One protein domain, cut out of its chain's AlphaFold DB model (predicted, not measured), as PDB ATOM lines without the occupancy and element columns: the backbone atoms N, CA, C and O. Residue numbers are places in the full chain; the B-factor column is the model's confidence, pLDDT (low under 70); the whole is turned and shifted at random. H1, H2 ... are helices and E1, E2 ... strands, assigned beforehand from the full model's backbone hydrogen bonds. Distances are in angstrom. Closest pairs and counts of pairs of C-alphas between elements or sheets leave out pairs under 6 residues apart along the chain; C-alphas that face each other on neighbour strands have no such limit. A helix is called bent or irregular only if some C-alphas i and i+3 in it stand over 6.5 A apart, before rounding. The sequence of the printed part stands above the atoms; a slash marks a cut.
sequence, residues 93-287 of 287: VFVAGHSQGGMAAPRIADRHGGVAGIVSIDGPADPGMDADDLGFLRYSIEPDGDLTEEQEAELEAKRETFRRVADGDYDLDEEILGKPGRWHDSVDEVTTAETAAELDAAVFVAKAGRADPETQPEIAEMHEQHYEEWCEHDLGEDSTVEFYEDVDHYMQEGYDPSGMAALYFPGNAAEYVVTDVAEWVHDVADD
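This is residues 93 to 287 of the 287 residues of the protein "Alpha/beta fold hydrolase" of Halobacterium sp. PCN9 (UniProt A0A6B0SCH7). What is the main picture? A four-stranded parallel sheet is covered by helices on both faces, with H1, H5 and H6 over one face and H7 over the other, while H2, H3 and H4 form a looser extension off the sheet, joined to the rest through H2 beside the first residues of H6. What is it made of? The 195 printed residues include seven named helices and four named strands, in the order E1 H1 E2 H2 H3 H4 H5 E3 H6 E4 H7; the class is mixed, helices and strands, and the sheet's order is E1 E2 E3 E4. How large is it? It is compact, with a radius of gyration of the C-alphas of 17.7 A and spans of 58 by 40 by 29 A.

Where are the strands? E1 is residues 94 to 98, beginning at C-alpha 94 at (-1.745, -75.265, 82.470); E2 is residues 117 to 121 and E4 residues 240 to 244. E3, residues 202 to 208, is the longest strand at 20.1 A. Where are the helices on the sheet? H1 is residues 100 to 112, 18.1 A, and irregular, with C-alphas 103 and 106 7.2 A apart; H5 is residues 192 to 197. H6 is residues 217 to 231, 21.2 A; H7 is residues 271 to 286, 22.5 A, ending at C-alpha 286 at (-3.597, -87.698, 79.164). Where are the other helices? H2 is residues 135 to 141, H4 is residues 181 to 188, and H3 is residues 149 to 166, 25.5 A, beginning at C-alpha 149 at (38.644, -48.423, 85.908).

How do the strands pair? E1 and E2 are parallel at 9 degrees, with N 97 and O 119 2.9 A apart; E2 and E3 are parallel at 7 degrees, with N 120 and O 204 2.8 A apart. E3 and E4 are parallel at 12 degrees, with N 207 and O 242 2.8 A apart. E1, H1, E2 and E3, H6, E4 are strand-helix-strand units, two parallel neighbour strands with a helix between, each with a right-handed crossover; E2, H2 H3 H4 H5, E3 is a third unit. Which helices are on the sheet? There are three layers, helices on both faces: H1, H5 and H6 lie on the same face, at heights of 7.3 A, 10.1 A and 9.6 A, and H7 is on the opposite face at 9.6 A. H7 runs along the strands, at 1 degrees to E3 on the local plane, and its closest C-alphas to E3 are those of Val 277 and Phe 204, 7.2 A apart. H1 and H5 touch at a steep tilt of 44 degrees, the same way, closest at the C-alphas of Pro 106 and Ala 196, 5.0 A apart. How do H2, H3 and H4 stand? H2 touches residues 218 to 222 of H6, closest at the C-alphas of Gly 135 and Glu 218, 5.7 A apart. H2 and H3 only just touch, with 3 pairs of C-alphas within 8 A, the closest being those of Arg 138 and Leu 155, 6.8 A apart. H3 and H4 are close but not clearly touching, with the C-alphas of Val 165 and His 184 7.2 A apart. Are the helix backbones whole? In H2, H3, H4, H5 and H7 every O i to N i+4 pair is within hydrogen-bond range; in H1 it is 7 of 9 and in H6 10 of 11.

How far does it reach? The two C-alphas farthest apart are those of Glu 149 and Asp 287, 58.3 A. Is the printed part continuous, and which links are long? The printed part has no cut, and the long links are E2 to H2, H3 to H4 and E4 to H7, the last with 26 residues. Where is confidence low? The mean pLDDT of the printed part is 88.9, and residues 254 to 257, 262 to 263 and 287 are under 70.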
ATOM      1  N   VAL A  93      -6.308 -76.644  82.797       74.56
ATOM      2  CA  VAL A  93      -5.536 -75.396  82.837       74.56
ATOM      3  C   VAL A  93      -4.072 -75.727  83.108       74.56
ATOM      4  O   VAL A  93      -3.765 -76.312  84.141       74.56
ATOM      5  N   PHE A  94      -3.179 -75.347  82.199       84.69
ATOM      6  CA  PHE A  94      -1.745 -75.265  82.470       84.69
ATOM      7  C   PHE A  94      -1.374 -73.805  82.717       84.69
ATOM      8  O   PHE A  94      -1.944 -72.906  82.092       84.69
ATOM      9  N   VAL A  95      -0.401 -73.563  83.592       86.75
ATOM     10  CA  VAL A  95       0.165 -72.225  83.792       86.75
ATOM     11  C   VAL A  95       1.582 -72.217  83.244       86.75
ATOM     12  O   VAL A  95       2.479 -72.812  83.827       86.75
ATOM     13  N   ALA A  96       1.786 -71.532  82.124       89.38
ATOM     14  CA  ALA A  96       3.106 -71.345  81.542       89.38
ATOM     15  C   ALA A  96       3.579 -69.905  81.745       89.38
ATOM     16  O   ALA A  96       2.802 -68.955  81.611       89.38
ATOM     17  N   GLY A  97       4.865 -69.732  82.028       89.62
ATOM     18  CA  GLY A  97       5.457 -68.415  82.171       89.62
ATOM     19  C   GLY A  97       6.931 -68.401  81.804       89.62
ATOM     20  O   GLY A  97       7.662 -69.340  82.095       89.62
ATOM     21  N   HIS A  98       7.367 -67.305  81.184       92.00
ATOM     22  CA  HIS A  98       8.765 -67.066  80.826       92.00
ATOM     23  C   HIS A  98       9.412 -66.040  81.755       92.00
ATOM     24  O   HIS A  98       8.782 -65.026  82.062       92.00
ATOM     25  N   SER A  99      10.655 -66.270  82.186       91.31
ATOM     26  CA  SER A  99      11.427 -65.348  83.025       91.31
ATOM     27  C   SER A  99      10.660 -65.011  84.315       91.31
ATOM     28  O   SER A  99      10.283 -65.904  85.074       91.31
ATOM     29  N   GLN A 100      10.311 -63.742  84.541       85.81
ATOM     30  CA  GLN A 100       9.432 -63.320  85.645       85.81
ATOM     31  C   GLN A 100       8.029 -63.954  85.603       85.81
ATOM     32  O   GLN A 100       7.360 -64.058  86.628       85.81
ATOM     33  N   GLY A 101       7.557 -64.361  84.426       87.38
ATOM     34  CA  GLY A 101       6.358 -65.177  84.285       87.38
ATOM     35  C   GLY A 101       6.564 -66.593  84.822       87.38
ATOM     36  O   GLY A 101       5.669 -67.104  85.484       87.38
ATOM     37  N   GLY A 102       7.732 -67.200  84.584       91.50
ATOM     38  CA  GLY A 102       8.086 -68.529  85.102       91.50
ATOM     39  C   GLY A 102       8.225 -68.515  86.622       91.50
ATOM     40  O   GLY A 102       7.660 -69.364  87.300       91.50
ATOM     41  N   MET A 103       8.832 -67.449  87.157       90.31
ATOM     42  CA  MET A 103       8.838 -67.126  88.591       90.31
ATOM     43  C   MET A 103       7.420 -67.069  89.188       90.31
ATOM     44  O   MET A 103       7.158 -67.548  90.285       90.31
ATOM     45  N   ALA A 104       6.475 -66.450  88.480       88.31
ATOM     46  CA  ALA A 104       5.121 -66.270  88.990       88.31
ATOM     47  C   ALA A 104       4.233 -67.516  88.827       88.31
ATOM     48  O   ALA A 104       3.226 -67.625  89.530       88.31
ATOM     49  N   ALA A 105       4.566 -68.424  87.905       89.94
ATOM     50  CA  ALA A 105       3.693 -69.515  87.486       89.94
ATOM     51  C   ALA A 105       3.265 -70.448  88.641       89.94
ATOM     52  O   ALA A 105       2.059 -70.679  88.764       89.94
ATOM     53  N   PRO A 106       4.156 -70.886  89.557       91.62
ATOM     54  CA  PRO A 106       3.752 -71.691  90.713       91.62
ATOM     55  C   PRO A 106       2.757 -70.980  91.635       91.62
ATOM     56  O   PRO A 106       1.731 -71.543  92.007       91.62
ATOM     57  N   ARG A 107       2.983 -69.696  91.936       87.69
ATOM     58  CA  ARG A 107       2.082 -68.902  92.792       87.69
ATOM     59  C   ARG A 107       0.707 -68.679  92.157       87.69
ATOM     60  O   ARG A 107      -0.288 -68.514  92.861       87.69
ATOM     61  N   ILE A 108       0.647 -68.614  90.830       83.44
ATOM     62  CA  ILE A 108      -0.609 -68.515  90.079       83.44
ATOM     63  C   ILE A 108      -1.367 -69.839  90.165       83.44
ATOM     64  O   ILE A 108      -2.560 -69.836  90.460       83.44
ATOM     65  N   ALA A 109      -0.673 -70.954  89.941       86.12
ATOM     66  CA  ALA A 109      -1.237 -72.292  90.033       86.12
ATOM     67  C   ALA A 109      -1.778 -72.614  91.432       86.12
ATOM     68  O   ALA A 109      -2.900 -73.105  91.532       86.12
ATOM     69  N   ASP A 110      -1.035 -72.272  92.490       86.62
ATOM     70  CA  ASP A 110      -1.466 -72.426  93.888       86.62
ATOM     71  C   ASP A 110      -2.799 -71.715  94.156       86.62
ATOM     72  O   ASP A 110      -3.748 -72.285  94.694       86.62
ATOM     73  N   ARG A 111      -2.909 -70.462  93.701       81.81
ATOM     74  CA  ARG A 111      -4.110 -69.642  93.911       81.81
ATOM     75  C   ARG A 111      -5.304 -70.111  93.101       81.81
ATOM     76  O   ARG A 111      -6.412 -70.128  93.628       81.81
ATOM     77  N   HIS A 112      -5.076 -70.459  91.838       77.31
ATOM     78  CA  HIS A 112      -6.130 -70.951  90.961       77.31
ATOM     79  C   HIS A 112      -6.640 -72.320  91.439       77.31
ATOM     80  O   HIS A 112      -7.846 -72.567  91.468       77.31
ATOM     81  N   GLY A 113      -5.722 -73.207  91.834       77.81
ATOM     82  CA  GLY A 113      -6.004 -74.595  92.175       77.81
ATOM     83  C   GLY A 113      -6.447 -75.431  90.966       77.81
ATOM     84  O   GLY A 113      -6.925 -74.920  89.956       77.81
ATOM     85  N   GLY A 114      -6.287 -76.753  91.042       77.00
ATOM     86  CA  GLY A 114      -6.800 -77.672  90.013       77.00
ATOM     87  C   GLY A 114      -6.213 -77.481  88.606       77.00
ATOM     88  O   GLY A 114      -6.846 -77.879  87.627       77.00
ATOM     89  N   VAL A 115      -5.032 -76.864  88.501       83.88
ATOM     90  CA  VAL A 115      -4.250 -76.845  87.260       83.88
ATOM     91  C   VAL A 115      -3.687 -78.245  86.997       83.88
ATOM     92  O   VAL A 115      -3.448 -79.001  87.934       83.88
ATOM     93  N   ALA A 116      -3.495 -78.607  85.731       86.81
ATOM     94  CA  ALA A 116      -2.881 -79.886  85.369       86.81
ATOM     95  C   ALA A 116      -1.362 -79.867  85.472       86.81
ATOM     96  O   ALA A 116      -0.762 -80.880  85.805       86.81
ATOM     97  N   GLY A 117      -0.753 -78.714  85.217       91.88
ATOM     98  CA  GLY A 117       0.684 -78.572  85.319       91.88
ATOM     99  C   GLY A 117       1.154 -77.138  85.149       91.88
ATOM    100  O   GLY A 117       0.389 -76.236  84.783       91.88
ATOM    101  N   ILE A 118       2.436 -76.939  85.418       94.56
ATOM    102  CA  ILE A 118       3.138 -75.666  85.285       94.56
ATOM    103  C   ILE A 118       4.297 -75.822  84.316       94.56
ATOM    104  O   ILE A 118       5.007 -76.818  84.358       94.56
ATOM    105  N   VAL A 119       4.531 -74.795  83.502       96.50
ATOM    106  CA  VAL A 119       5.743 -74.672  82.691       96.50
ATOM    107  C   VAL A 119       6.483 -73.393  83.090       96.50
ATOM    108  O   VAL A 119       6.013 -72.282  82.831       96.50
ATOM    109  N   SER A 120       7.649 -73.540  83.718       97.00
ATOM    110  CA  SER A 120       8.567 -72.447  84.049       97.00
ATOM    111  C   SER A 120       9.679 -72.375  83.004       97.00
ATOM    112  O   SER A 120      10.580 -73.209  82.973       97.00
ATOM    113  N   ILE A 121       9.618 -71.376  82.125       97.12
ATOM    114  CA  ILE A 121      10.593 -71.168  81.049       97.12
ATOM    115  C   ILE A 121      11.590 -70.105  81.501       97.12
ATOM    116  O   ILE A 121      11.259 -68.929  81.617       97.12
ATOM    117  N   ASP A 122      12.812 -70.519  81.784       95.38
ATOM    118  CA  ASP A 122      13.895 -69.730  82.368       95.38
ATOM    119  C   ASP A 122      13.494 -68.885  83.586       95.38
ATOM    120  O   ASP A 122      13.983 -67.774  83.796       95.38
ATOM    121  N   GLY A 123      12.575 -69.406  84.403       94.31
ATOM    122  CA  GLY A 123      12.245 -68.815  85.694       94.31
ATOM    123  C   GLY A 123      13.357 -69.071  86.724       94.31
ATOM    124  O   GLY A 123      13.961 -70.152  86.709       94.31
ATOM    125  N   PRO A 124      13.658 -68.114  87.616       92.50
ATOM    126  CA  PRO A 124      14.515 -68.356  88.775       92.50
ATOM    127  C   PRO A 124      13.812 -69.254  89.807       92.50
ATOM    128  O   PRO A 124      12.603 -69.112  90.022       92.50
ATOM    129  N   ALA A 125      14.564 -70.161  90.438       92.38
ATOM    130  CA  ALA A 125      14.086 -70.981  91.557       92.38
ATOM    131  C   ALA A 125      13.859 -70.125  92.815       92.38
ATOM    132  O   ALA A 125      12.830 -70.255  93.483       92.38
ATOM    133  N   ASP A 126      14.777 -69.188  93.052       85.25
ATOM    134  CA  ASP A 126      14.690 -68.111  94.033       85.25
ATOM    135  C   ASP A 126      14.958 -66.775  93.309       85.25
ATOM    136  O   ASP A 126      16.014 -66.604  92.701       85.25
ATOM    137  N   PRO A 127      13.994 -65.839  93.258       75.38
ATOM    138  CA  PRO A 127      14.142 -64.594  92.511       75.38
ATOM    139  C   PRO A 127      15.027 -63.544  93.195       75.38
ATOM    140  O   PRO A 127      15.248 -62.480  92.602       75.38
ATOM    141  N   GLY A 128      15.517 -63.810  94.410       73.06
ATOM    142  CA  GLY A 128      16.511 -62.968  95.062       73.06
ATOM    143  C   GLY A 128      17.784 -62.875  94.218       73.06
ATOM    144  O   GLY A 128      18.384 -63.881  93.861       73.06
ATOM    145  N   MET A 129      18.211 -61.657  93.882       71.44
ATOM    146  CA  MET A 129      19.452 -61.458  93.131       71.44
ATOM    147  C   MET A 129      20.629 -61.280  94.088       71.44
ATOM    148  O   MET A 129      20.618 -60.358  94.909       71.44
ATOM    149  N   ASP A 130      21.669 -62.102  93.944       77.81
ATOM    150  CA  ASP A 130      22.914 -61.905  94.682       77.81
ATOM    151  C   ASP A 130      23.642 -60.655  94.158       77.81
ATOM    152  O   ASP A 130      24.092 -60.574  93.014       77.81
ATOM    153  N   ALA A 131      23.765 -59.644  95.015       78.75
ATOM    154  CA  ALA A 131      24.463 -58.406  94.688       78.75
ATOM    155  C   ALA A 131      25.975 -58.606  94.460       78.75
ATOM    156  O   ALA A 131      26.640 -57.750  93.858       78.75
ATOM    157  N   ASP A 132      26.533 -59.712  94.949       76.94
ATOM    158  CA  ASP A 132      27.916 -60.105  94.734       76.94
ATOM    159  C   ASP A 132      28.094 -60.979  93.473       76.94
ATOM    160  O   ASP A 132      29.212 -61.026  92.945       76.94
ATOM    161  N   ASP A 133      27.012 -61.484  92.872       81.56
ATOM    162  CA  ASP A 133      27.019 -62.184  91.581       81.56
ATOM    163  C   ASP A 133      26.292 -61.403  90.467       81.56
ATOM    164  O   ASP A 133      25.184 -61.700  90.027       81.56
ATOM    165  N   LEU A 134      26.954 -60.346  89.986       84.50
ATOM    166  CA  LEU A 134      26.478 -59.525  88.865       84.50
ATOM    167  C   LEU A 134      27.279 -59.778  87.579       84.50
ATOM    168  O   LEU A 134      27.581 -58.833  86.838       84.50
ATOM    169  N   GLY A 135      27.641 -61.039  87.308       84.38
ATOM    170  CA  GLY A 135      28.339 -61.436  86.078       84.38
ATOM    171  C   GLY A 135      27.619 -60.925  84.826       84.38
ATOM    172  O   GLY A 135      28.217 -60.246  83.988       84.38
ATOM    173  N   PHE A 136      26.296 -61.115  84.745       84.31
ATOM    174  CA  PHE A 136      25.476 -60.650  83.613       84.31
ATOM    175  C   PHE A 136      25.628 -59.147  83.337       84.31
ATOM    176  O   PHE A 136      25.633 -58.705  82.185       84.31
ATOM    177  N   LEU A 137      25.788 -58.341  84.388       87.81
ATOM    178  CA  LEU A 137      25.925 -56.898  84.272       87.81
ATOM    179  C   LEU A 137      27.322 -56.502  83.797       87.81
ATOM    180  O   LEU A 137      27.440 -55.600  82.967       87.81
ATOM    181  N   ARG A 138      28.367 -57.184  84.282       89.62
ATOM    182  CA  ARG A 138      29.742 -57.014  83.796       89.62
ATOM    183  C   ARG A 138      29.813 -57.265  82.290       89.62
ATOM    184  O   ARG A 138      30.248 -56.380  81.556       89.62
ATOM    185  N   TYR A 139      29.323 -58.416  81.835       88.81
ATOM    186  CA  TYR A 139      29.348 -58.789  80.417       88.81
ATOM    187  C   TYR A 139      28.395 -57.953  79.554       88.81
ATOM    188  O   TYR A 139      28.632 -57.759  78.364       88.81
ATOM    189  N   SER A 140      27.347 -57.374  80.149       86.25
ATOM    190  CA  SER A 140      26.519 -56.376  79.466       86.25
ATOM    191  C   SER A 140      27.220 -55.022  79.287       86.25
ATOM    192  O   SER A 140      26.810 -54.265  78.404       86.25
ATOM    193  N   ILE A 141      28.202 -54.677  80.126       89.19
ATOM    194  CA  ILE A 141      28.993 -53.442  80.004       89.19
ATOM    195  C   ILE A 141      30.135 -53.640  79.000       89.19
ATOM    196  O   ILE A 141      30.343 -52.777  78.148       89.19
ATOM    197  N   GLU A 142      30.852 -54.762  79.098       89.38
ATOM    198  CA  GLU A 142      31.925 -55.157  78.184       89.38
ATOM    199  C   GLU A 142      31.806 -56.658  77.869       89.38
ATOM    200  O   GLU A 142      32.006 -57.467  78.776       89.38
ATOM    201  N   PRO A 143      31.503 -57.054  76.619       82.94
ATOM    202  CA  PRO A 143      31.289 -58.459  76.251       82.94
ATOM    203  C   PRO A 143      32.461 -59.404  76.537       82.94
ATOM    204  O   PRO A 143      32.224 -60.571  76.832       82.94
ATOM    205  N   ASP A 144      33.700 -58.905  76.497       83.19
ATOM    206  CA  ASP A 144      34.899 -59.689  76.836       83.19
ATOM    207  C   ASP A 144      35.164 -59.727  78.358       83.19
ATOM    208  O   ASP A 144      36.062 -60.415  78.837       83.19
ATOM    209  N   GLY A 145      34.404 -58.959  79.144       85.31
ATOM    210  CA  GLY A 145      34.535 -58.846  80.597       85.31
ATOM    211  C   GLY A 145      35.696 -57.963  81.075       85.31
ATOM    212  O   GLY A 145      35.814 -57.730  82.281       85.31
ATOM    213  N   ASP A 146      36.540 -57.452  80.180       90.38
ATOM    214  CA  ASP A 146      37.704 -56.617  80.511       90.38
ATOM    215  C   ASP A 146      37.313 -55.144  80.731       90.38
ATOM    216  O   ASP A 146      37.441 -54.289  79.854       90.38
ATOM    217  N   LEU A 147      36.837 -54.837  81.938       93.06
ATOM    218  CA  LEU A 147      36.394 -53.493  82.306       93.06
ATOM    219  C   LEU A 147      37.562 -52.506  82.479       93.06
ATOM    220  O   LEU A 147      38.620 -52.815  83.023       93.06
ATOM    221  N   THR A 148      37.338 -51.260  82.068       96.56
ATOM    222  CA  THR A 148      38.174 -50.117  82.461       96.56
ATOM    223  C   THR A 148      37.914 -49.709  83.915       96.56
ATOM    224  O   THR A 148      36.844 -49.980  84.447       96.56
ATOM    225  N   GLU A 149      38.830 -48.952  84.537       96.44
ATOM    226  CA  GLU A 149      38.644 -48.423  85.908       96.44
ATOM    227  C   GLU A 149      37.316 -47.648  86.082       96.44
ATOM    228  O   GLU A 149      36.706 -47.667  87.150       96.44
ATOM    229  N   GLU A 150      36.852 -46.957  85.033       96.38
ATOM    230  CA  GLU A 150      35.569 -46.239  85.042       96.38
ATOM    231  C   GLU A 150      34.376 -47.207  85.034       96.38
ATOM    232  O   GLU A 150      33.439 -47.032  85.812       96.38
ATOM    233  N   GLN A 151      34.431 -48.252  84.205       95.31
ATOM    234  CA  GLN A 151      33.395 -49.286  84.139       95.31
ATOM    235  C   GLN A 151      33.369 -50.158  85.404       95.31
ATOM    236  O   GLN A 151      32.292 -50.539  85.855       95.31
ATOM    237  N   GLU A 152      34.522 -50.439  86.015       95.44
ATOM    238  CA  GLU A 152      34.607 -51.118  87.314       95.44
ATOM    239  C   GLU A 152      33.920 -50.295  88.410       95.44
ATOM    240  O   GLU A 152      33.135 -50.830  89.192       95.44
ATOM    241  N   ALA A 153      34.164 -48.980  88.444       95.56
ATOM    242  CA  ALA A 153      33.504 -48.086  89.389       95.56
ATOM    243  C   ALA A 153      31.983 -48.004  89.153       95.56
ATOM    244  O   ALA A 153      31.219 -47.933  90.116       95.56
ATOM    245  N   GLU A 154      31.531 -48.038  87.895       93.69
ATOM    246  CA  GLU A 154      30.104 -48.122  87.562       93.69
ATOM    247  C   GLU A 154      29.486 -49.442  88.044       93.69
ATOM    248  O   GLU A 154      28.409 -49.432  88.647       93.69
ATOM    249  N   LEU A 155      30.159 -50.571  87.804       93.25
ATOM    250  CA  LEU A 155      29.699 -51.883  88.250       93.25
ATOM    251  C   LEU A 155      29.599 -51.939  89.778       93.25
ATOM    252  O   LEU A 155      28.589 -52.414  90.293       93.25
ATOM    253  N   GLU A 156      30.577 -51.403  90.509       94.88
ATOM    254  CA  GLU A 156      30.530 -51.362  91.976       94.88
ATOM    255  C   GLU A 156      29.390 -50.475  92.498       94.88
ATOM    256  O   GLU A 156      28.694 -50.858  93.435       94.88
ATOM    257  N   ALA A 157      29.121 -49.330  91.863       93.69
ATOM    258  CA  ALA A 157      27.970 -48.497  92.225       93.69
ATOM    259  C   ALA A 157      26.631 -49.229  92.008       93.69
ATOM    260  O   ALA A 157      25.684 -49.075  92.788       93.69
ATOM    261  N   LYS A 158      26.542 -50.059  90.962       92.56
ATOM    262  CA  LYS A 158      25.383 -50.934  90.749       92.56
ATOM    263  C   LYS A 158      25.314 -52.023  91.819       92.56
ATOM    264  O   LYS A 158      24.241 -52.188  92.389       92.56
ATOM    265  N   ARG A 159      26.428 -52.678  92.169       93.44
ATOM    266  CA  ARG A 159      26.495 -53.645  93.286       93.44
ATOM    267  C   ARG A 159      25.989 -53.037  94.591       93.44
ATOM    268  O   ARG A 159      25.149 -53.636  95.247       93.44
ATOM    269  N   GLU A 160      26.410 -51.820  94.941       94.50
ATOM    270  CA  GLU A 160      25.895 -51.109  96.123       94.50
ATOM    271  C   GLU A 160      24.374 -50.890  96.048       94.50
ATOM    272  O   GLU A 160      23.675 -51.055  97.046       94.50
ATOM    273  N   THR A 161      23.841 -50.584  94.864       93.81
ATOM    274  CA  THR A 161      22.389 -50.444  94.661       93.81
ATOM    275  C   THR A 161      21.657 -51.775  94.859       93.81
ATOM    276  O   THR A 161      20.620 -51.787  95.514       93.81
ATOM    277  N   PHE A 162      22.193 -52.892  94.355       92.19
ATOM    278  CA  PHE A 162      21.630 -54.226  94.596       92.19
ATOM    279  C   PHE A 162      21.701 -54.627  96.074       92.19
ATOM    280  O   PHE A 162      20.712 -55.121  96.604       92.19
ATOM    281  N   ARG A 163      22.803 -54.322  96.775       92.69
ATOM    282  CA  ARG A 163      22.919 -54.550  98.228       92.69
ATOM    283  C   ARG A 163      21.869 -53.767  99.011       92.69
ATOM    284  O   ARG A 163      21.231 -54.332  99.886       92.69
ATOM    285  N   ARG A 164      21.622 -52.498  98.657       93.75
ATOM    286  CA  ARG A 164      20.534 -51.708  99.262       93.75
ATOM    287  C   ARG A 164      19.169 -52.362  99.073       93.75
ATOM    288  O   ARG A 164      18.360 -52.318  99.992       93.75
ATOM    289  N   VAL A 165      18.910 -52.940  97.897       91.56
ATOM    290  CA  VAL A 165      17.656 -53.662  97.646       91.56
ATOM    291  C   VAL A 165      17.580 -54.923  98.509       91.56
ATOM    292  O   VAL A 165      16.605 -55.083  99.234       91.56
ATOM    293  N   ALA A 166      18.628 -55.746  98.526       88.75
ATOM    294  CA  ALA A 166      18.682 -56.953  99.354       88.75
ATOM    295  C   ALA A 166      18.559 -56.663 100.868       88.75
ATOM    296  O   ALA A 166      17.989 -57.456 101.613       88.75
ATOM    297  N   ASP A 167      19.061 -55.514 101.331       90.62
ATOM    298  CA  ASP A 167      18.965 -55.071 102.730       90.62
ATOM    299  C   ASP A 167      17.617 -54.400 103.077       90.62
ATOM    300  O   ASP A 167      17.382 -54.058 104.243       90.62
ATOM    301  N   GLY A 168      16.736 -54.163 102.096       91.38
ATOM    302  CA  GLY A 168      15.489 -53.418 102.296       91.38
ATOM    303  C   GLY A 168      15.690 -51.921 102.590       91.38
ATOM    304  O   GLY A 168      14.849 -51.295 103.237       91.38
ATOM    305  N   ASP A 169      16.818 -51.329 102.177       95.12
ATOM    306  CA  ASP A 169      17.189 -49.929 102.448       95.12
ATOM    307  C   ASP A 169      16.631 -48.958 101.389       95.12
ATOM    308  O   ASP A 169      17.364 -48.321 100.614       95.12
ATOM    309  N   TYR A 170      15.302 -48.866 101.339       94.88
ATOM    310  CA  TYR A 170      14.552 -47.989 100.438       94.88
ATOM    311  C   TYR A 170      13.170 -47.620 100.999       94.88
ATOM    312  O   TYR A 170      12.592 -48.327 101.825       94.88
ATOM    313  N   ASP A 171      12.604 -46.508 100.523       96.12
ATOM    314  CA  ASP A 171      11.191 -46.192 100.767       96.12
ATOM    315  C   ASP A 171      10.275 -46.971  99.795       96.12
ATOM    316  O   ASP A 171      10.616 -47.199  98.636       96.12
ATOM    317  N   LEU A 172       9.046 -47.310 100.208       92.56
ATOM    318  CA  LEU A 172       8.091 -48.080  99.377       92.56
ATOM    319  C   LEU A 172       7.736 -47.423  98.031       92.56
ATOM    320  O   LEU A 172       7.370 -48.113  97.074       92.56
ATOM    321  N   ASP A 173       7.817 -46.094  97.972       95.62
ATOM    322  CA  ASP A 173       7.562 -45.290  96.775       95.62
ATOM    323  C   ASP A 173       8.864 -44.838  96.076       95.62
ATOM    324  O   ASP A 173       8.794 -44.177  95.039       95.62
ATOM    325  N   GLU A 174      10.044 -45.165  96.623       96.50
ATOM    326  CA  GLU A 174      11.340 -44.885  95.990       96.50
ATOM    327  C   GLU A 174      11.481 -45.711  94.714       96.50
ATOM    328  O   GLU A 174      11.223 -46.912  94.705       96.50
ATOM    329  N   GLU A 175      11.902 -45.063  93.628       96.00
ATOM    330  CA  GLU A 175      12.260 -45.757  92.395       96.00
ATOM    331  C   GLU A 175      13.725 -46.203  92.473       96.00
ATOM    332  O   GLU A 175      14.640 -45.380  92.418       96.00
ATOM    333  N   ILE A 176      13.939 -47.512  92.579       93.00
ATOM    334  CA  ILE A 176      15.256 -48.150  92.635       93.00
ATOM    335  C   ILE A 176      15.278 -49.329  91.660       93.00
ATOM    336  O   ILE A 176      14.300 -50.066  91.534       93.00
ATOM    337  N   LEU A 177      16.353 -49.454  90.870       89.00
ATOM    338  CA  LEU A 177      16.441 -50.406  89.746       89.00
ATOM    339  C   LEU A 177      15.236 -50.333  88.775       89.00
ATOM    340  O   LEU A 177      14.821 -51.328  88.183       89.00
ATOM    341  N   GLY A 178      14.651 -49.140  88.608       89.62
ATOM    342  CA  GLY A 178      13.519 -48.896  87.705       89.62
ATOM    343  C   GLY A 178      12.167 -49.427  88.200       89.62
ATOM    344  O   GLY A 178      11.213 -49.490  87.418       89.62
ATOM    345  N   LYS A 179      12.063 -49.821  89.474       90.81
ATOM    346  CA  LYS A 179      10.833 -50.308  90.113       90.81
ATOM    347  C   LYS A 179      10.610 -49.592  91.452       90.81
ATOM    348  O   LYS A 179      11.580 -49.171  92.078       90.81
ATOM    349  N   PRO A 180       9.353 -49.410  91.896       93.50
ATOM    350  CA  PRO A 180       9.081 -48.837  93.211       93.50
ATOM    351  C   PRO A 180       9.462 -49.829  94.324       93.50
ATOM    352  O   PRO A 180       9.290 -51.027  94.122       93.50
ATOM    353  N   GLY A 181       9.881 -49.356  95.501       91.44
ATOM    354  CA  GLY A 181      10.233 -50.197  96.660       91.44
ATOM    355  C   GLY A 181       9.222 -51.309  96.965       91.44
ATOM    356  O   GLY A 181       9.584 -52.471  97.074       91.44
ATOM    357  N   ARG A 182       7.921 -50.995  96.932       90.88
ATOM    358  CA  ARG A 182       6.827 -51.976  97.112       90.88
ATOM    359  C   ARG A 182       6.824 -53.151  96.121       90.88
ATOM    360  O   ARG A 182       6.151 -54.144  96.360       90.88
ATOM    361  N   TRP A 183       7.460 -52.998  94.959       88.31
ATOM    362  CA  TRP A 183       7.626 -54.087  93.996       88.31
ATOM    363  C   TRP A 183       8.739 -55.036  94.443       88.31
ATOM    364  O   TRP A 183       8.535 -56.241  94.355       88.31
ATOM    365  N   HIS A 184       9.852 -54.506  94.959       87.81
ATOM    366  CA  HIS A 184      10.957 -55.309  95.495       87.81
ATOM    367  C   HIS A 184      10.496 -56.127  96.706       87.81
ATOM    368  O   HIS A 184      10.597 -57.345  96.649       87.81
ATOM    369  N   ASP A 185       9.802 -55.502  97.670       86.31
ATOM    370  CA  ASP A 185       9.139 -56.212  98.784       86.31
ATOM    371  C   ASP A 185       8.283 -57.392  98.288       86.31
ATOM    372  O   ASP A 185       8.283 -58.476  98.860       86.31
ATOM    373  N   SER A 186       7.528 -57.187  97.202       83.56
ATOM    374  CA  SER A 186       6.622 -58.217  96.683       83.56
ATOM    375  C   SER A 186       7.329 -59.378  95.986       83.56
ATOM    376  O   SER A 186       6.718 -60.439  95.850       83.56
ATOM    377  N   VAL A 187       8.554 -59.159  95.497       82.94
ATOM    378  CA  VAL A 187       9.389 -60.171  94.838       82.94
ATOM    379  C   VAL A 187      10.189 -60.952  95.877       82.94
ATOM    380  O   VAL A 187      10.243 -62.167  95.756       82.94
ATOM    381  N   ASP A 188      10.691 -60.299  96.929       81.81
ATOM    382  CA  ASP A 188      11.386 -60.958  98.050       81.81
ATOM    383  C   ASP A 188      10.494 -61.969  98.793       81.81
ATOM    384  O   ASP A 188      10.975 -62.917  99.405       81.81
ATOM    385  N   GLU A 189       9.172 -61.789  98.742       81.50
ATOM    386  CA  GLU A 189       8.202 -62.746  99.288       81.50
ATOM    387  C   GLU A 189       7.945 -63.965  98.380       81.50
ATOM    388  O   GLU A 189       7.164 -64.846  98.748       81.50
ATOM    389  N   VAL A 190       8.494 -64.009  97.162       81.88
ATOM    390  CA  VAL A 190       8.223 -65.083  96.196       81.88
ATOM    391  C   VAL A 190       9.218 -66.220  96.380       81.88
ATOM    392  O   VAL A 190      10.393 -66.070  96.080       81.88
ATOM    393  N   THR A 191       8.721 -67.393  96.768       88.25
ATOM    394  CA  THR A 191       9.511 -68.627  96.849       88.25
ATOM    395  C   THR A 191       9.125 -69.574  95.708       88.25
ATOM    396  O   THR A 191       8.284 -70.457  95.866       88.25
ATOM    397  N   THR A 192       9.674 -69.354  94.506       92.81
ATOM    398  CA  THR A 192       9.199 -70.004  93.266       92.81
ATOM    399  C   THR A 192       9.271 -71.533  93.327       92.81
ATOM    400  O   THR A 192       8.242 -72.192  93.171       92.81
ATOM    401  N   ALA A 193      10.464 -72.102  93.531       95.69
ATOM    402  CA  ALA A 193      10.665 -73.552  93.490       95.69
ATOM    403  C   ALA A 193      10.073 -74.266  94.716       95.69
ATOM    404  O   ALA A 193       9.526 -75.358  94.585       95.69
ATOM    405  N   GLU A 194      10.089 -73.622  95.889       95.81
ATOM    406  CA  GLU A 194       9.384 -74.117  97.080       95.81
ATOM    407  C   GLU A 194       7.875 -74.196  96.832       95.81
ATOM    408  O   GLU A 194       7.286 -75.254  97.021       95.81
ATOM    409  N   THR A 195       7.267 -73.118  96.320       94.62
ATOM    410  CA  THR A 195       5.840 -73.117  95.969       94.62
ATOM    411  C   THR A 195       5.542 -74.213  94.948       94.62
ATOM    412  O   THR A 195       4.539 -74.897  95.081       94.62
ATOM    413  N   ALA A 196       6.405 -74.412  93.946       96.06
ATOM    414  CA  ALA A 196       6.225 -75.455  92.938       96.06
ATOM    415  C   ALA A 196       6.232 -76.871  93.544       96.06
ATOM    416  O   ALA A 196       5.392 -77.685  93.179       96.06
ATOM    417  N   ALA A 197       7.133 -77.139  94.494       96.69
ATOM    418  CA  ALA A 197       7.251 -78.427  95.180       96.69
ATOM    419  C   ALA A 197       6.067 -78.747  96.115       96.69
ATOM    420  O   ALA A 197       5.837 -79.904  96.458       96.69
ATOM    421  N   GLU A 198       5.319 -77.733  96.555       95.94
ATOM    422  CA  GLU A 198       4.143 -77.907  97.416       95.94
ATOM    423  C   GLU A 198       2.846 -78.185  96.637       95.94
ATOM    424  O   GLU A 198       1.817 -78.489  97.248       95.94
ATOM    425  N   LEU A 199       2.872 -78.089  95.305       93.62
ATOM    426  CA  LEU A 199       1.694 -78.281  94.467       93.62
ATOM    427  C   LEU A 199       1.408 -79.755  94.187       93.62
ATOM    428  O   LEU A 199       2.302 -80.569  93.999       93.62
ATOM    429  N   ASP A 200       0.121 -80.067  94.034       91.62
ATOM    430  CA  ASP A 200      -0.341 -81.367  93.528       91.62
ATOM    431  C   ASP A 200      -0.198 -81.499  91.990       91.62
ATOM    432  O   ASP A 200      -0.639 -82.491  91.413       91.62
ATOM    433  N   ALA A 201       0.339 -80.479  91.309       91.81
ATOM    434  CA  ALA A 201       0.432 -80.404  89.853       91.81
ATOM    435  C   ALA A 201       1.860 -80.676  89.372       91.81
ATOM    436  O   ALA A 201       2.818 -80.225  89.996       91.81
ATOM    437  N   ALA A 202       1.995 -81.347  88.226       95.44
ATOM    438  CA  ALA A 202       3.293 -81.606  87.617       95.44
ATOM    439  C   ALA A 202       3.968 -80.299  87.152       95.44
ATOM    440  O   ALA A 202       3.300 -79.339  86.749       95.44
ATOM    441  N   VAL A 203       5.300 -80.259  87.174       97.50
ATOM    442  CA  VAL A 203       6.101 -79.074  86.846       97.50
ATOM    443  C   VAL A 203       7.130 -79.407  85.772       97.50
ATOM    444  O   VAL A 203       7.939 -80.310  85.942       97.50
ATOM    445  N   PHE A 204       7.151 -78.624  84.698       98.38
ATOM    446  CA  PHE A 204       8.239 -78.599  83.728       98.38
ATOM    447  C   PHE A 204       9.051 -77.319  83.896       98.38
ATOM    448  O   PHE A 204       8.503 -76.214  83.859       98.38
ATOM    449  N   VAL A 205      10.365 -77.447  84.034       98.56
ATOM    450  CA  VAL A 205      11.296 -76.320  84.104       98.56
ATOM    451  C   VAL A 205      12.260 -76.405  82.929       98.56
ATOM    452  O   VAL A 205      12.989 -77.381  82.801       98.56
ATOM    453  N   ALA A 206      12.296 -75.368  82.094       98.31
ATOM    454  CA  ALA A 206      13.286 -75.212  81.030       98.31
ATOM    455  C   ALA A 206      14.309 -74.153  81.446       98.31
ATOM    456  O   ALA A 206      13.943 -72.986  81.590       98.31
ATOM    457  N   LYS A 207      15.581 -74.509  81.615       97.62
ATOM    458  CA  LYS A 207      16.655 -73.564  81.951       97.62
ATOM    459  C   LYS A 207      17.559 -73.326  80.750       97.62
ATOM    460  O   LYS A 207      18.056 -74.270  80.149       97.62
ATOM    461  N   ALA A 208      17.759 -72.055  80.414       94.19
ATOM    462  CA  ALA A 208      18.691 -71.657  79.368       94.19
ATOM    463  C   ALA A 208      20.125 -71.682  79.911       94.19
ATOM    464  O   ALA A 208      20.353 -71.292  81.059       94.19
ATOM    465  N   GLY A 209      21.074 -72.118  79.083       92.94
ATOM    466  CA  GLY A 209      22.472 -72.302  79.470       92.94
ATOM    467  C   GLY A 209      23.488 -71.572  78.601       92.94
ATOM    468  O   GLY A 209      24.688 -71.704  78.843       92.94
ATOM    469  N   ARG A 210      23.058 -70.809  77.586       90.94
ATOM    470  CA  ARG A 210      24.001 -70.273  76.602       90.94
ATOM    471  C   ARG A 210      24.965 -69.242  77.187       90.94
ATOM    472  O   ARG A 210      24.604 -68.089  77.434       90.94
ATOM    473  N   ALA A 211      26.232 -69.636  77.227       89.50
ATOM    474  CA  ALA A 211      27.393 -68.798  77.498       89.50
ATOM    475  C   ALA A 211      28.599 -69.270  76.671       89.50
ATOM    476  O   ALA A 211      28.695 -70.444  76.317       89.50
ATOM    477  N   ASP A 212      29.551 -68.374  76.403       88.56
ATOM    478  CA  ASP A 212      30.898 -68.781  75.990       88.56
ATOM    479  C   ASP A 212      31.706 -69.084  77.266       88.56
ATOM    480  O   ASP A 212      32.059 -68.144  77.967       88.56
ATOM    481  N   PRO A 213      32.028 -70.341  77.614       88.50
ATOM    482  CA  PRO A 213      32.729 -70.646  78.864       88.50
ATOM    483  C   PRO A 213      34.190 -70.167  78.889       88.50
ATOM    484  O   PRO A 213      34.786 -70.084  79.963       88.50
ATOM    485  N   GLU A 214      34.799 -69.861  77.735       88.31
ATOM    486  CA  GLU A 214      36.157 -69.308  77.679       88.31
ATOM    487  C   GLU A 214      36.152 -67.802  77.971       88.31
ATOM    488  O   GLU A 214      37.022 -67.311  78.694       88.31
ATOM    489  N   THR A 215      35.167 -67.080  77.431       87.19
ATOM    490  CA  THR A 215      35.051 -65.616  77.556       87.19
ATOM    491  C   THR A 215      34.183 -65.197  78.752       87.19
ATOM    492  O   THR A 215      34.449 -64.191  79.410       87.19
ATOM    493  N   GLN A 216      33.163 -65.990  79.071       89.75
ATOM    494  CA  GLN A 216      32.081 -65.724  80.025       89.75
ATOM    495  C   GLN A 216      31.909 -66.846  81.074       89.75
ATOM    496  O   GLN A 216      30.785 -67.308  81.291       89.75
ATOM    497  N   PRO A 217      32.983 -67.293  81.759       90.50
ATOM    498  CA  PRO A 217      32.902 -68.394  82.725       90.50
ATOM    499  C   PRO A 217      31.910 -68.129  83.867       90.50
ATOM    500  O   PRO A 217      31.230 -69.050  84.300       90.50
ATOM    501  N   GLU A 218      31.778 -66.876  84.308       90.12
ATOM    502  CA  GLU A 218      30.849 -66.486  85.382       90.12
ATOM    503  C   GLU A 218      29.380 -66.627  84.939       90.12
ATOM    504  O   GLU A 218      28.523 -66.966  85.742       90.12
ATOM    505  N   ILE A 219      29.078 -66.420  83.649       89.62
ATOM    506  CA  ILE A 219      27.722 -66.626  83.114       89.62
ATOM    507  C   ILE A 219      27.409 -68.116  82.997       89.62
ATOM    508  O   ILE A 219      26.297 -68.526  83.316       89.62
ATOM    509  N   ALA A 220      28.380 -68.921  82.559       91.75
ATOM    510  CA  ALA A 220      28.226 -70.372  82.505       91.75
ATOM    511  C   ALA A 220      27.958 -70.952  83.908       91.75
ATOM    512  O   ALA A 220      26.990 -71.686  84.083       91.75
ATOM    513  N   GLU A 221      28.748 -70.545  84.910       92.38
ATOM    514  CA  GLU A 221      28.568 -70.955  86.312       92.38
ATOM    515  C   GLU A 221      27.204 -70.518  86.865       92.38
ATOM    516  O   GLU A 221      26.492 -71.335  87.443       92.38
ATOM    517  N   MET A 222      26.787 -69.275  86.609       90.44
ATOM    518  CA  MET A 222      25.467 -68.766  87.003       90.44
ATOM    519  C   MET A 222      24.321 -69.597  86.393       90.44
ATOM    520  O   MET A 222      23.334 -69.894  87.064       90.44
ATOM    521  N   HIS A 223      24.415 -69.983  85.116       92.50
ATOM    522  CA  HIS A 223      23.392 -70.816  84.477       92.50
ATOM    523  C   HIS A 223      23.315 -72.223  85.079       92.50
ATOM    524  O   HIS A 223      22.209 -72.708  85.327       92.50
ATOM    525  N   GLU A 224      24.466 -72.852  85.328       94.56
ATOM    526  CA  GLU A 224      24.545 -74.156  85.996       94.56
ATOM    527  C   GLU A 224      23.951 -74.079  87.409       94.56
ATOM    528  O   GLU A 224      23.090 -74.887  87.751       94.56
ATOM    529  N   GLN A 225      24.317 -73.059  88.190       92.94
ATOM    530  CA  GLN A 225      23.786 -72.843  89.535       92.94
ATOM    531  C   GLN A 225      22.259 -72.699  89.530       92.94
ATOM    532  O   GLN A 225      21.574 -73.399  90.270       92.94
ATOM    533  N   HIS A 226      21.703 -71.854  88.658       92.44
ATOM    534  CA  HIS A 226      20.250 -71.675  88.569       92.44
ATOM    535  C   HIS A 226      19.500 -72.951  88.152       92.44
ATOM    536  O   HIS A 226      18.307 -73.085  88.433       92.44
ATOM    537  N   TYR A 227      20.145 -73.859  87.416       96.69
ATOM    538  CA  TYR A 227      19.589 -75.176  87.109       96.69
ATOM    539  C   TYR A 227      19.659 -76.114  88.318       96.69
ATOM    540  O   TYR A 227      18.664 -76.767  88.648       96.69
ATOM    541  N   GLU A 228      20.804 -76.154  89.000       96.50
ATOM    542  CA  GLU A 228      21.000 -76.957  90.206       96.50
ATOM    543  C   GLU A 228      20.015 -76.568  91.313       96.50
ATOM    544  O   GLU A 228      19.410 -77.460  91.901       96.50
ATOM    545  N   GLU A 229      19.761 -75.273  91.524       95.12
ATOM    546  CA  GLU A 229      18.774 -74.772  92.493       95.12
ATOM    547  C   GLU A 229      17.383 -75.380  92.276       95.12
ATOM    548  O   GLU A 229      16.751 -75.830  93.227       95.12
ATOM    549  N   TRP A 230      16.905 -75.474  91.030       97.25
ATOM    550  CA  TRP A 230      15.638 -76.152  90.737       97.25
ATOM    551  C   TRP A 230      15.685 -77.650  91.060       97.25
ATOM    552  O   TRP A 230      14.695 -78.205  91.534       97.25
ATOM    553  N   CYS A 231      16.827 -78.302  90.832       97.12
ATOM    554  CA  CYS A 231      17.014 -79.730  91.092       97.12
ATOM    555  C   CYS A 231      17.088 -80.076  92.590       97.12
ATOM    556  O   CYS A 231      16.938 -81.244  92.953       97.12
ATOM    557  N   GLU A 232      17.326 -79.098  93.469       96.81
ATOM    558  CA  GLU A 232      17.311 -79.299  94.924       96.81
ATOM    559  C   GLU A 232      15.897 -79.537  95.479       96.81
ATOM    560  O   GLU A 232      15.749 -80.074  96.584       96.81
ATOM    561  N   HIS A 233      14.859 -79.183  94.717       96.69
ATOM    562  CA  HIS A 233      13.462 -79.331  95.106       96.69
ATOM    563  C   HIS A 233      12.849 -80.637  94.577       96.69
ATOM    564  O   HIS A 233      13.014 -81.012  93.419       96.69
ATOM    565  N   ASP A 234      12.094 -81.330  95.434       96.56
ATOM    566  CA  ASP A 234      11.305 -82.503  95.043       96.56
ATOM    567  C   ASP A 234       9.995 -82.041  94.392       96.56
ATOM    568  O   ASP A 234       9.042 -81.693  95.086       96.56
ATOM    569  N   LEU A 235       9.974 -81.993  93.060       96.56
ATOM    570  CA  LEU A 235       8.818 -81.544  92.275       96.56
ATOM    571  C   LEU A 235       7.804 -82.667  91.989       96.56
ATOM    572  O   LEU A 235       6.814 -82.427  91.301       96.56
ATOM    573  N   GLY A 236       8.032 -83.891  92.476       94.31
ATOM    574  CA  GLY A 236       7.193 -85.053  92.173       94.31
ATOM    575  C   GLY A 236       7.641 -85.854  90.945       94.31
ATOM    576  O   GLY A 236       8.541 -85.464  90.205       94.31
ATOM    577  N   GLU A 237       7.032 -87.028  90.757       91.75
ATOM    578  CA  GLU A 237       7.480 -88.041  89.785       91.75
ATOM    579  C   GLU A 237       7.148 -87.721  88.320       91.75
ATOM    580  O   GLU A 237       7.864 -88.183  87.433       91.75
ATOM    581  N   ASP A 238       6.127 -86.894  88.087       93.19
ATOM    582  CA  ASP A 238       5.679 -86.466  86.753       93.19
ATOM    583  C   ASP A 238       6.306 -85.119  86.323       93.19
ATOM    584  O   ASP A 238       5.953 -84.541  85.290       93.19
ATOM    585  N   SER A 239       7.239 -84.600  87.127       97.06
ATOM    586  CA  SER A 239       7.910 -83.315  86.922       97.06
ATOM    587  C   SER A 239       9.300 -83.474  86.308       97.06
ATOM    588  O   SER A 239      10.012 -84.444  86.571       97.06
ATOM    589  N   THR A 240       9.717 -82.471  85.535       97.62
ATOM    590  CA  THR A 240      10.972 -82.472  84.774       97.62
ATOM    591  C   THR A 240      11.695 -81.132  84.909       97.62
ATOM    592  O   THR A 240      11.077 -80.071  84.826       97.62
ATOM    593  N   VAL A 241      13.021 -81.172  85.074       98.38
ATOM    594  CA  VAL A 241      13.905 -79.996  85.019       98.38
ATOM    595  C   VAL A 241      14.954 -80.233  83.931       98.38
ATOM    596  O   VAL A 241      15.823 -81.091  84.084       98.38
ATOM    597  N   GLU A 242      14.878 -79.464  82.849       98.38
ATOM    598  CA  GLU A 242      15.769 -79.551  81.688       98.38
ATOM    599  C   GLU A 242      16.724 -78.355  81.614       98.38
ATOM    600  O   GLU A 242      16.341 -77.211  81.886       98.38
ATOM    601  N   PHE A 243      17.965 -78.619  81.198       98.12
ATOM    602  CA  PHE A 243      18.993 -77.608  80.949       98.12
ATOM    603  C   PHE A 243      19.403 -77.611  79.477       98.12
ATOM    604  O   PHE A 243      19.908 -78.606  78.959       98.12
ATOM    605  N   TYR A 244      19.209 -76.478  78.812       96.69
ATOM    606  CA  TYR A 244      19.468 -76.290  77.390       96.69
ATOM    607  C   TYR A 244      20.711 -75.409  77.199       96.69
ATOM    608  O   TYR A 244      20.629 -74.179  77.197       96.69
ATOM    609  N   GLU A 245      21.878 -76.042  77.055       93.44
ATOM    610  CA  GLU A 245      23.202 -75.388  77.008       93.44
ATOM    611  C   GLU A 245      23.369 -74.386  75.848       93.44
ATOM    612  O   GLU A 245      24.180 -73.465  75.906       93.44
ATOM    613  N   ASP A 246      22.627 -74.570  74.763       91.56
ATOM    614  CA  ASP A 246      22.822 -73.900  73.481       91.56
ATOM    615  C   ASP A 246      21.804 -72.783  73.191       91.56
ATOM    616  O   ASP A 246      22.018 -72.000  72.249       91.56
ATOM    617  N   VAL A 247      20.778 -72.634  74.039       92.44
ATOM    618  CA  VAL A 247      19.773 -71.563  73.933       92.44
ATOM    619  C   VAL A 247      19.999 -70.405  74.895       92.44
ATOM    620  O   VAL A 247      20.437 -70.574  76.034       92.44
ATOM    621  N   ASP A 248      19.664 -69.207  74.424       89.88
ATOM    622  CA  ASP A 248      19.663 -67.991  75.230       89.88
ATOM    623  C   ASP A 248      18.415 -67.862  76.122       89.88
ATOM    624  O   ASP A 248      17.528 -68.715  76.133       89.88
ATOM    625  N   HIS A 249      18.325 -66.750  76.858       89.69
ATOM    626  CA  HIS A 249      17.197 -66.443  77.743       89.69
ATOM    627  C   HIS A 249      15.822 -66.527  77.053       89.69
ATOM    628  O   HIS A 249      14.829 -66.805  77.717       89.69
ATOM    629  N   TYR A 250      15.723 -66.285  75.740       89.00
ATOM    630  CA  TYR A 250      14.473 -66.399  74.977       89.00
ATOM    631  C   TYR A 250      14.261 -67.787  74.361       89.00
ATOM    632  O   TYR A 250      13.397 -67.945  73.495       89.00
ATOM    633  N   MET A 251      15.025 -68.784  74.809       92.69
ATOM    634  CA  MET A 251      15.049 -70.138  74.266       92.69
ATOM    635  C   MET A 251      15.439 -70.174  72.787       92.69
ATOM    636  O   MET A 251      15.060 -71.102  72.081       92.69
ATOM    637  N   GLN A 252      16.163 -69.170  72.285       89.94
ATOM    638  CA  GLN A 252      16.612 -69.135  70.894       89.94
ATOM    639  C   GLN A 252      18.001 -69.752  70.782       89.94
ATOM    640  O   GLN A 252      18.862 -69.496  71.623       89.94
ATOM    641  N   GLU A 253      18.249 -70.506  69.710       88.44
ATOM    642  CA  GLU A 253      19.609 -70.935  69.377       88.44
ATOM    643  C   GLU A 253      20.485 -69.695  69.141       88.44
ATOM    644  O   GLU A 253      20.295 -68.934  68.185       88.44
ATOM    645  N   GLY A 254      21.424 -69.464  70.057       68.62
ATOM    646  CA  GLY A 254      22.198 -68.229  70.110       68.62
ATOM    647  C   GLY A 254      23.486 -68.242  69.283       68.62
ATOM    648  O   GLY A 254      23.931 -69.266  68.751       68.62
ATOM    649  N   TYR A 255      24.141 -67.081  69.256       68.62
ATOM    650  CA  TYR A 255      25.507 -66.887  68.765       68.62
ATOM    651  C   TYR A 255      26.403 -66.437  69.922       68.62
ATOM    652  O   TYR A 255      25.955 -65.666  70.765       68.62
ATOM    653  N   ASP A 256      27.664 -66.867  69.936       65.75
ATOM    654  CA  ASP A 256      28.635 -66.419  70.940       65.75
ATOM    655  C   ASP A 256      29.237 -65.047  70.582       65.75
ATOM    656  O   ASP A 256      29.480 -64.779  69.393       65.75
ATOM    657  N   PRO A 257      29.542 -64.196  71.580       67.19
ATOM    658  CA  PRO A 257      29.241 -64.366  73.007       67.19
ATOM    659  C   PRO A 257      27.766 -64.077  73.340       67.19
ATOM    660  O   PRO A 257      27.103 -63.280  72.669       67.19
ATOM    661  N   SER A 258      27.278 -64.694  74.417       71.75
ATOM    662  CA  SER A 258      25.942 -64.440  74.962       71.75
ATOM    663  C   SER A 258      25.853 -63.011  75.499       71.75
ATOM    664  O   SER A 258      26.820 -62.458  76.025       71.75
ATOM    665  N   GLY A 259      24.699 -62.360  75.376       70.62
ATOM    666  CA  GLY A 259      24.540 -61.030  75.951       70.62
ATOM    667  C   GLY A 259      23.187 -60.394  75.690       70.62
ATOM    668  O   GLY A 259      22.460 -60.764  74.772       70.62
ATOM    669  N   MET A 260      22.887 -59.344  76.459       73.38
ATOM    670  CA  MET A 260      21.611 -58.617  76.392       73.38
ATOM    671  C   MET A 260      21.307 -58.034  75.002       73.38
ATOM    672  O   MET A 260      20.161 -57.710  74.703       73.38
ATOM    673  N   ALA A 261      22.314 -57.888  74.135       72.62
ATOM    674  CA  ALA A 261      22.122 -57.454  72.757       72.62
ATOM    675  C   ALA A 261      21.337 -58.480  71.915       72.62
ATOM    676  O   ALA A 261      20.555 -58.069  71.057       72.62
ATOM    677  N   ALA A 262      21.506 -59.783  72.183       69.00
ATOM    678  CA  ALA A 262      20.767 -60.859  71.517       69.00
ATOM    679  C   ALA A 262      19.248 -60.668  71.668       69.00
ATOM    680  O   ALA A 262      18.497 -60.864  70.716       69.00
ATOM    681  N   LEU A 263      18.821 -60.112  72.809       69.81
ATOM    682  CA  LEU A 263      17.418 -59.861  73.138       69.81
ATOM    683  C   LEU A 263      16.701 -58.879  72.193       69.81
ATOM    684  O   LEU A 263      15.473 -58.806  72.194       69.81
ATOM    685  N   TYR A 264      17.441 -58.086  71.415       73.69
ATOM    686  CA  TYR A 264      16.862 -57.130  70.466       73.69
ATOM    687  C   TYR A 264      16.630 -57.725  69.077       73.69
ATOM    688  O   TYR A 264      16.018 -57.066  68.226       73.69
ATOM    689  N   PHE A 265      17.122 -58.937  68.821       74.06
ATOM    690  CA  PHE A 265      16.961 -59.591  67.536       74.06
ATOM    691  C   PHE A 265      15.745 -60.519  67.568       74.06
ATOM    692  O   PHE A 265      15.598 -61.327  68.481       74.06
ATOM    693  N   PRO A 266      14.835 -60.397  66.589       76.25
ATOM    694  CA  PRO A 266      13.720 -61.319  66.489       76.25
ATOM    695  C   PRO A 266      14.235 -62.700  66.077       76.25
ATOM    696  O   PRO A 266      14.987 -62.820  65.107       76.25
ATOM    697  N   GLY A 267      13.752 -63.727  66.759       78.62
ATOM    698  CA  GLY A 267      13.990 -65.126  66.443       78.62
ATOM    699  C   GLY A 267      12.863 -65.988  66.997       78.62
ATOM    700  O   GLY A 267      11.961 -65.489  67.674       78.62
ATOM    701  N   ASN A 268      12.895 -67.270  66.652       85.44
ATOM    702  CA  ASN A 268      11.976 -68.258  67.203       85.44
ATOM    703  C   ASN A 268      12.693 -69.016  68.317       85.44
ATOM    704  O   ASN A 268      13.905 -69.217  68.225       85.44
ATOM    705  N   ALA A 269      11.937 -69.471  69.314       89.75
ATOM    706  CA  ALA A 269      12.441 -70.483  70.230       89.75
ATOM    707  C   ALA A 269      12.905 -71.721  69.440       89.75
ATOM    708  O   ALA A 269      12.361 -72.028  68.371       89.75
ATOM    709  N   ALA A 270      13.918 -72.406  69.957       91.62
ATOM    710  CA  ALA A 270      14.462 -73.613  69.375       91.62
ATOM    711  C   ALA A 270      13.386 -74.704  69.326       91.62
ATOM    712  O   ALA A 270      12.646 -74.919  70.288       91.62
ATOM    713  N   GLU A 271      13.299 -75.392  68.187       90.56
ATOM    714  CA  GLU A 271      12.256 -76.391  67.923       90.56
ATOM    715  C   GLU A 271      12.248 -77.506  68.974       90.56
ATOM    716  O   GLU A 271      11.177 -77.942  69.390       90.56
ATOM    717  N   TYR A 272      13.425 -77.927  69.447       94.19
ATOM    718  CA  TYR A 272      13.538 -78.977  70.459       94.19
ATOM    719  C   TYR A 272      12.974 -78.545  71.819       94.19
ATOM    720  O   TYR A 272      12.204 -79.299  72.392       94.19
ATOM    721  N   VAL A 273      13.227 -77.312  72.283       94.62
ATOM    722  CA  VAL A 273      12.654 -76.812  73.551       94.62
ATOM    723  C   VAL A 273      11.128 -76.807  73.478       94.62
ATOM    724  O   VAL A 273      10.444 -77.215  74.411       94.62
ATOM    725  N   VAL A 274      10.577 -76.350  72.349       91.94
ATOM    726  CA  VAL A 274       9.123 -76.333  72.134       91.94
ATOM    727  C   VAL A 274       8.557 -77.752  72.089       91.94
ATOM    728  O   VAL A 274       7.483 -77.989  72.637       91.94
ATOM    729  N   THR A 275       9.274 -78.679  71.453       91.38
ATOM    730  CA  THR A 275       8.869 -80.084  71.339       91.38
ATOM    731  C   THR A 275       8.838 -80.752  72.709       91.38
ATOM    732  O   THR A 275       7.809 -81.318  73.055       91.38
ATOM    733  N   ASP A 276       9.887 -80.608  73.520       96.00
ATOM    734  CA  ASP A 276       9.966 -81.218  74.853       96.00
ATOM    735  C   ASP A 276       8.840 -80.721  75.773       96.00
ATOM    736  O   ASP A 276       8.162 -81.510  76.430       96.00
ATOM    737  N   VAL A 277       8.583 -79.406  75.772       94.00
ATOM    738  CA  VAL A 277       7.473 -78.815  76.536       94.00
ATOM    739  C   VAL A 277       6.130 -79.354  76.045       94.00
ATOM    740  O   VAL A 277       5.262 -79.675  76.856       94.00
ATOM    741  N   ALA A 278       5.927 -79.436  74.727       88.38
ATOM    742  CA  ALA A 278       4.676 -79.923  74.155       88.38
ATOM    743  C   ALA A 278       4.442 -81.406  74.471       88.38
ATOM    744  O   ALA A 278       3.338 -81.763  74.879       88.38
ATOM    745  N   GLU A 279       5.462 -82.253  74.318       90.00
ATOM    746  CA  GLU A 279       5.405 -83.675  74.660       90.00
ATOM    747  C   GLU A 279       5.067 -83.864  76.143       90.00
ATOM    748  O   GLU A 279       4.116 -84.577  76.460       90.00
ATOM    749  N   TRP A 280       5.733 -83.131  77.039       94.75
ATOM    750  CA  TRP A 280       5.423 -83.181  78.468       94.75
ATOM    751  C   TRP A 280       3.988 -82.732  78.784       94.75
ATOM    752  O   TRP A 280       3.282 -83.390  79.547       94.75
ATOM    753  N   VAL A 281       3.512 -81.640  78.169       89.69
ATOM    754  CA  VAL A 281       2.124 -81.176  78.342       89.69
ATOM    755  C   VAL A 281       1.125 -82.239  77.878       89.69
ATOM    756  O   VAL A 281       0.079 -82.403  78.508       89.69
ATOM    757  N   HIS A 282       1.416 -82.946  76.784       85.31
ATOM    758  CA  HIS A 282       0.561 -84.016  76.279       85.31
ATOM    759  C   HIS A 282       0.510 -85.209  77.230       85.31
ATOM    760  O   HIS A 282      -0.591 -85.656  77.551       85.31
ATOM    761  N   ASP A 283       1.662 -85.656  77.727       87.81
ATOM    762  CA  ASP A 283       1.749 -86.770  78.672       87.81
ATOM    763  C   ASP A 283       0.965 -86.462  79.962       87.81
ATOM    764  O   ASP A 283       0.080 -87.227  80.344       87.81
ATOM    765  N   VAL A 284       1.171 -85.281  80.559       87.62
ATOM    766  CA  VAL A 284       0.460 -84.851  81.781       87.62
ATOM    767  C   VAL A 284      -1.043 -84.653  81.553       87.62
ATOM    768  O   VAL A 284      -1.856 -84.837  82.459       87.62
ATOM    769  N   ALA A 285      -1.453 -84.224  80.357       78.12
ATOM    770  CA  ALA A 285      -2.866 -84.009  80.060       78.12
ATOM    771  C   ALA A 285      -3.660 -85.320  79.913       78.12
ATOM    772  O   ALA A 285      -4.870 -85.304  80.191       78.12
ATOM    773  N   ASP A 286      -3.001 -86.392  79.462       71.19
ATOM    774  CA  ASP A 286      -3.597 -87.698  79.164       71.19
ATOM    775  C   ASP A 286      -3.713 -88.632  80.392       71.19
ATOM    776  O   ASP A 286      -4.498 -89.590  80.337       71.19
ATOM    777  N   ASP A 287      -3.022 -88.333  81.500       56.81
ATOM    778  CA  ASP A 287      -3.193 -88.965  82.827       56.81
ATOM    779  C   ASP A 287      -4.443 -88.463  83.597       56.81
ATOM    780  O   ASP A 287      -5.088 -89.271  84.316       56.81
TER     781      ASP A 287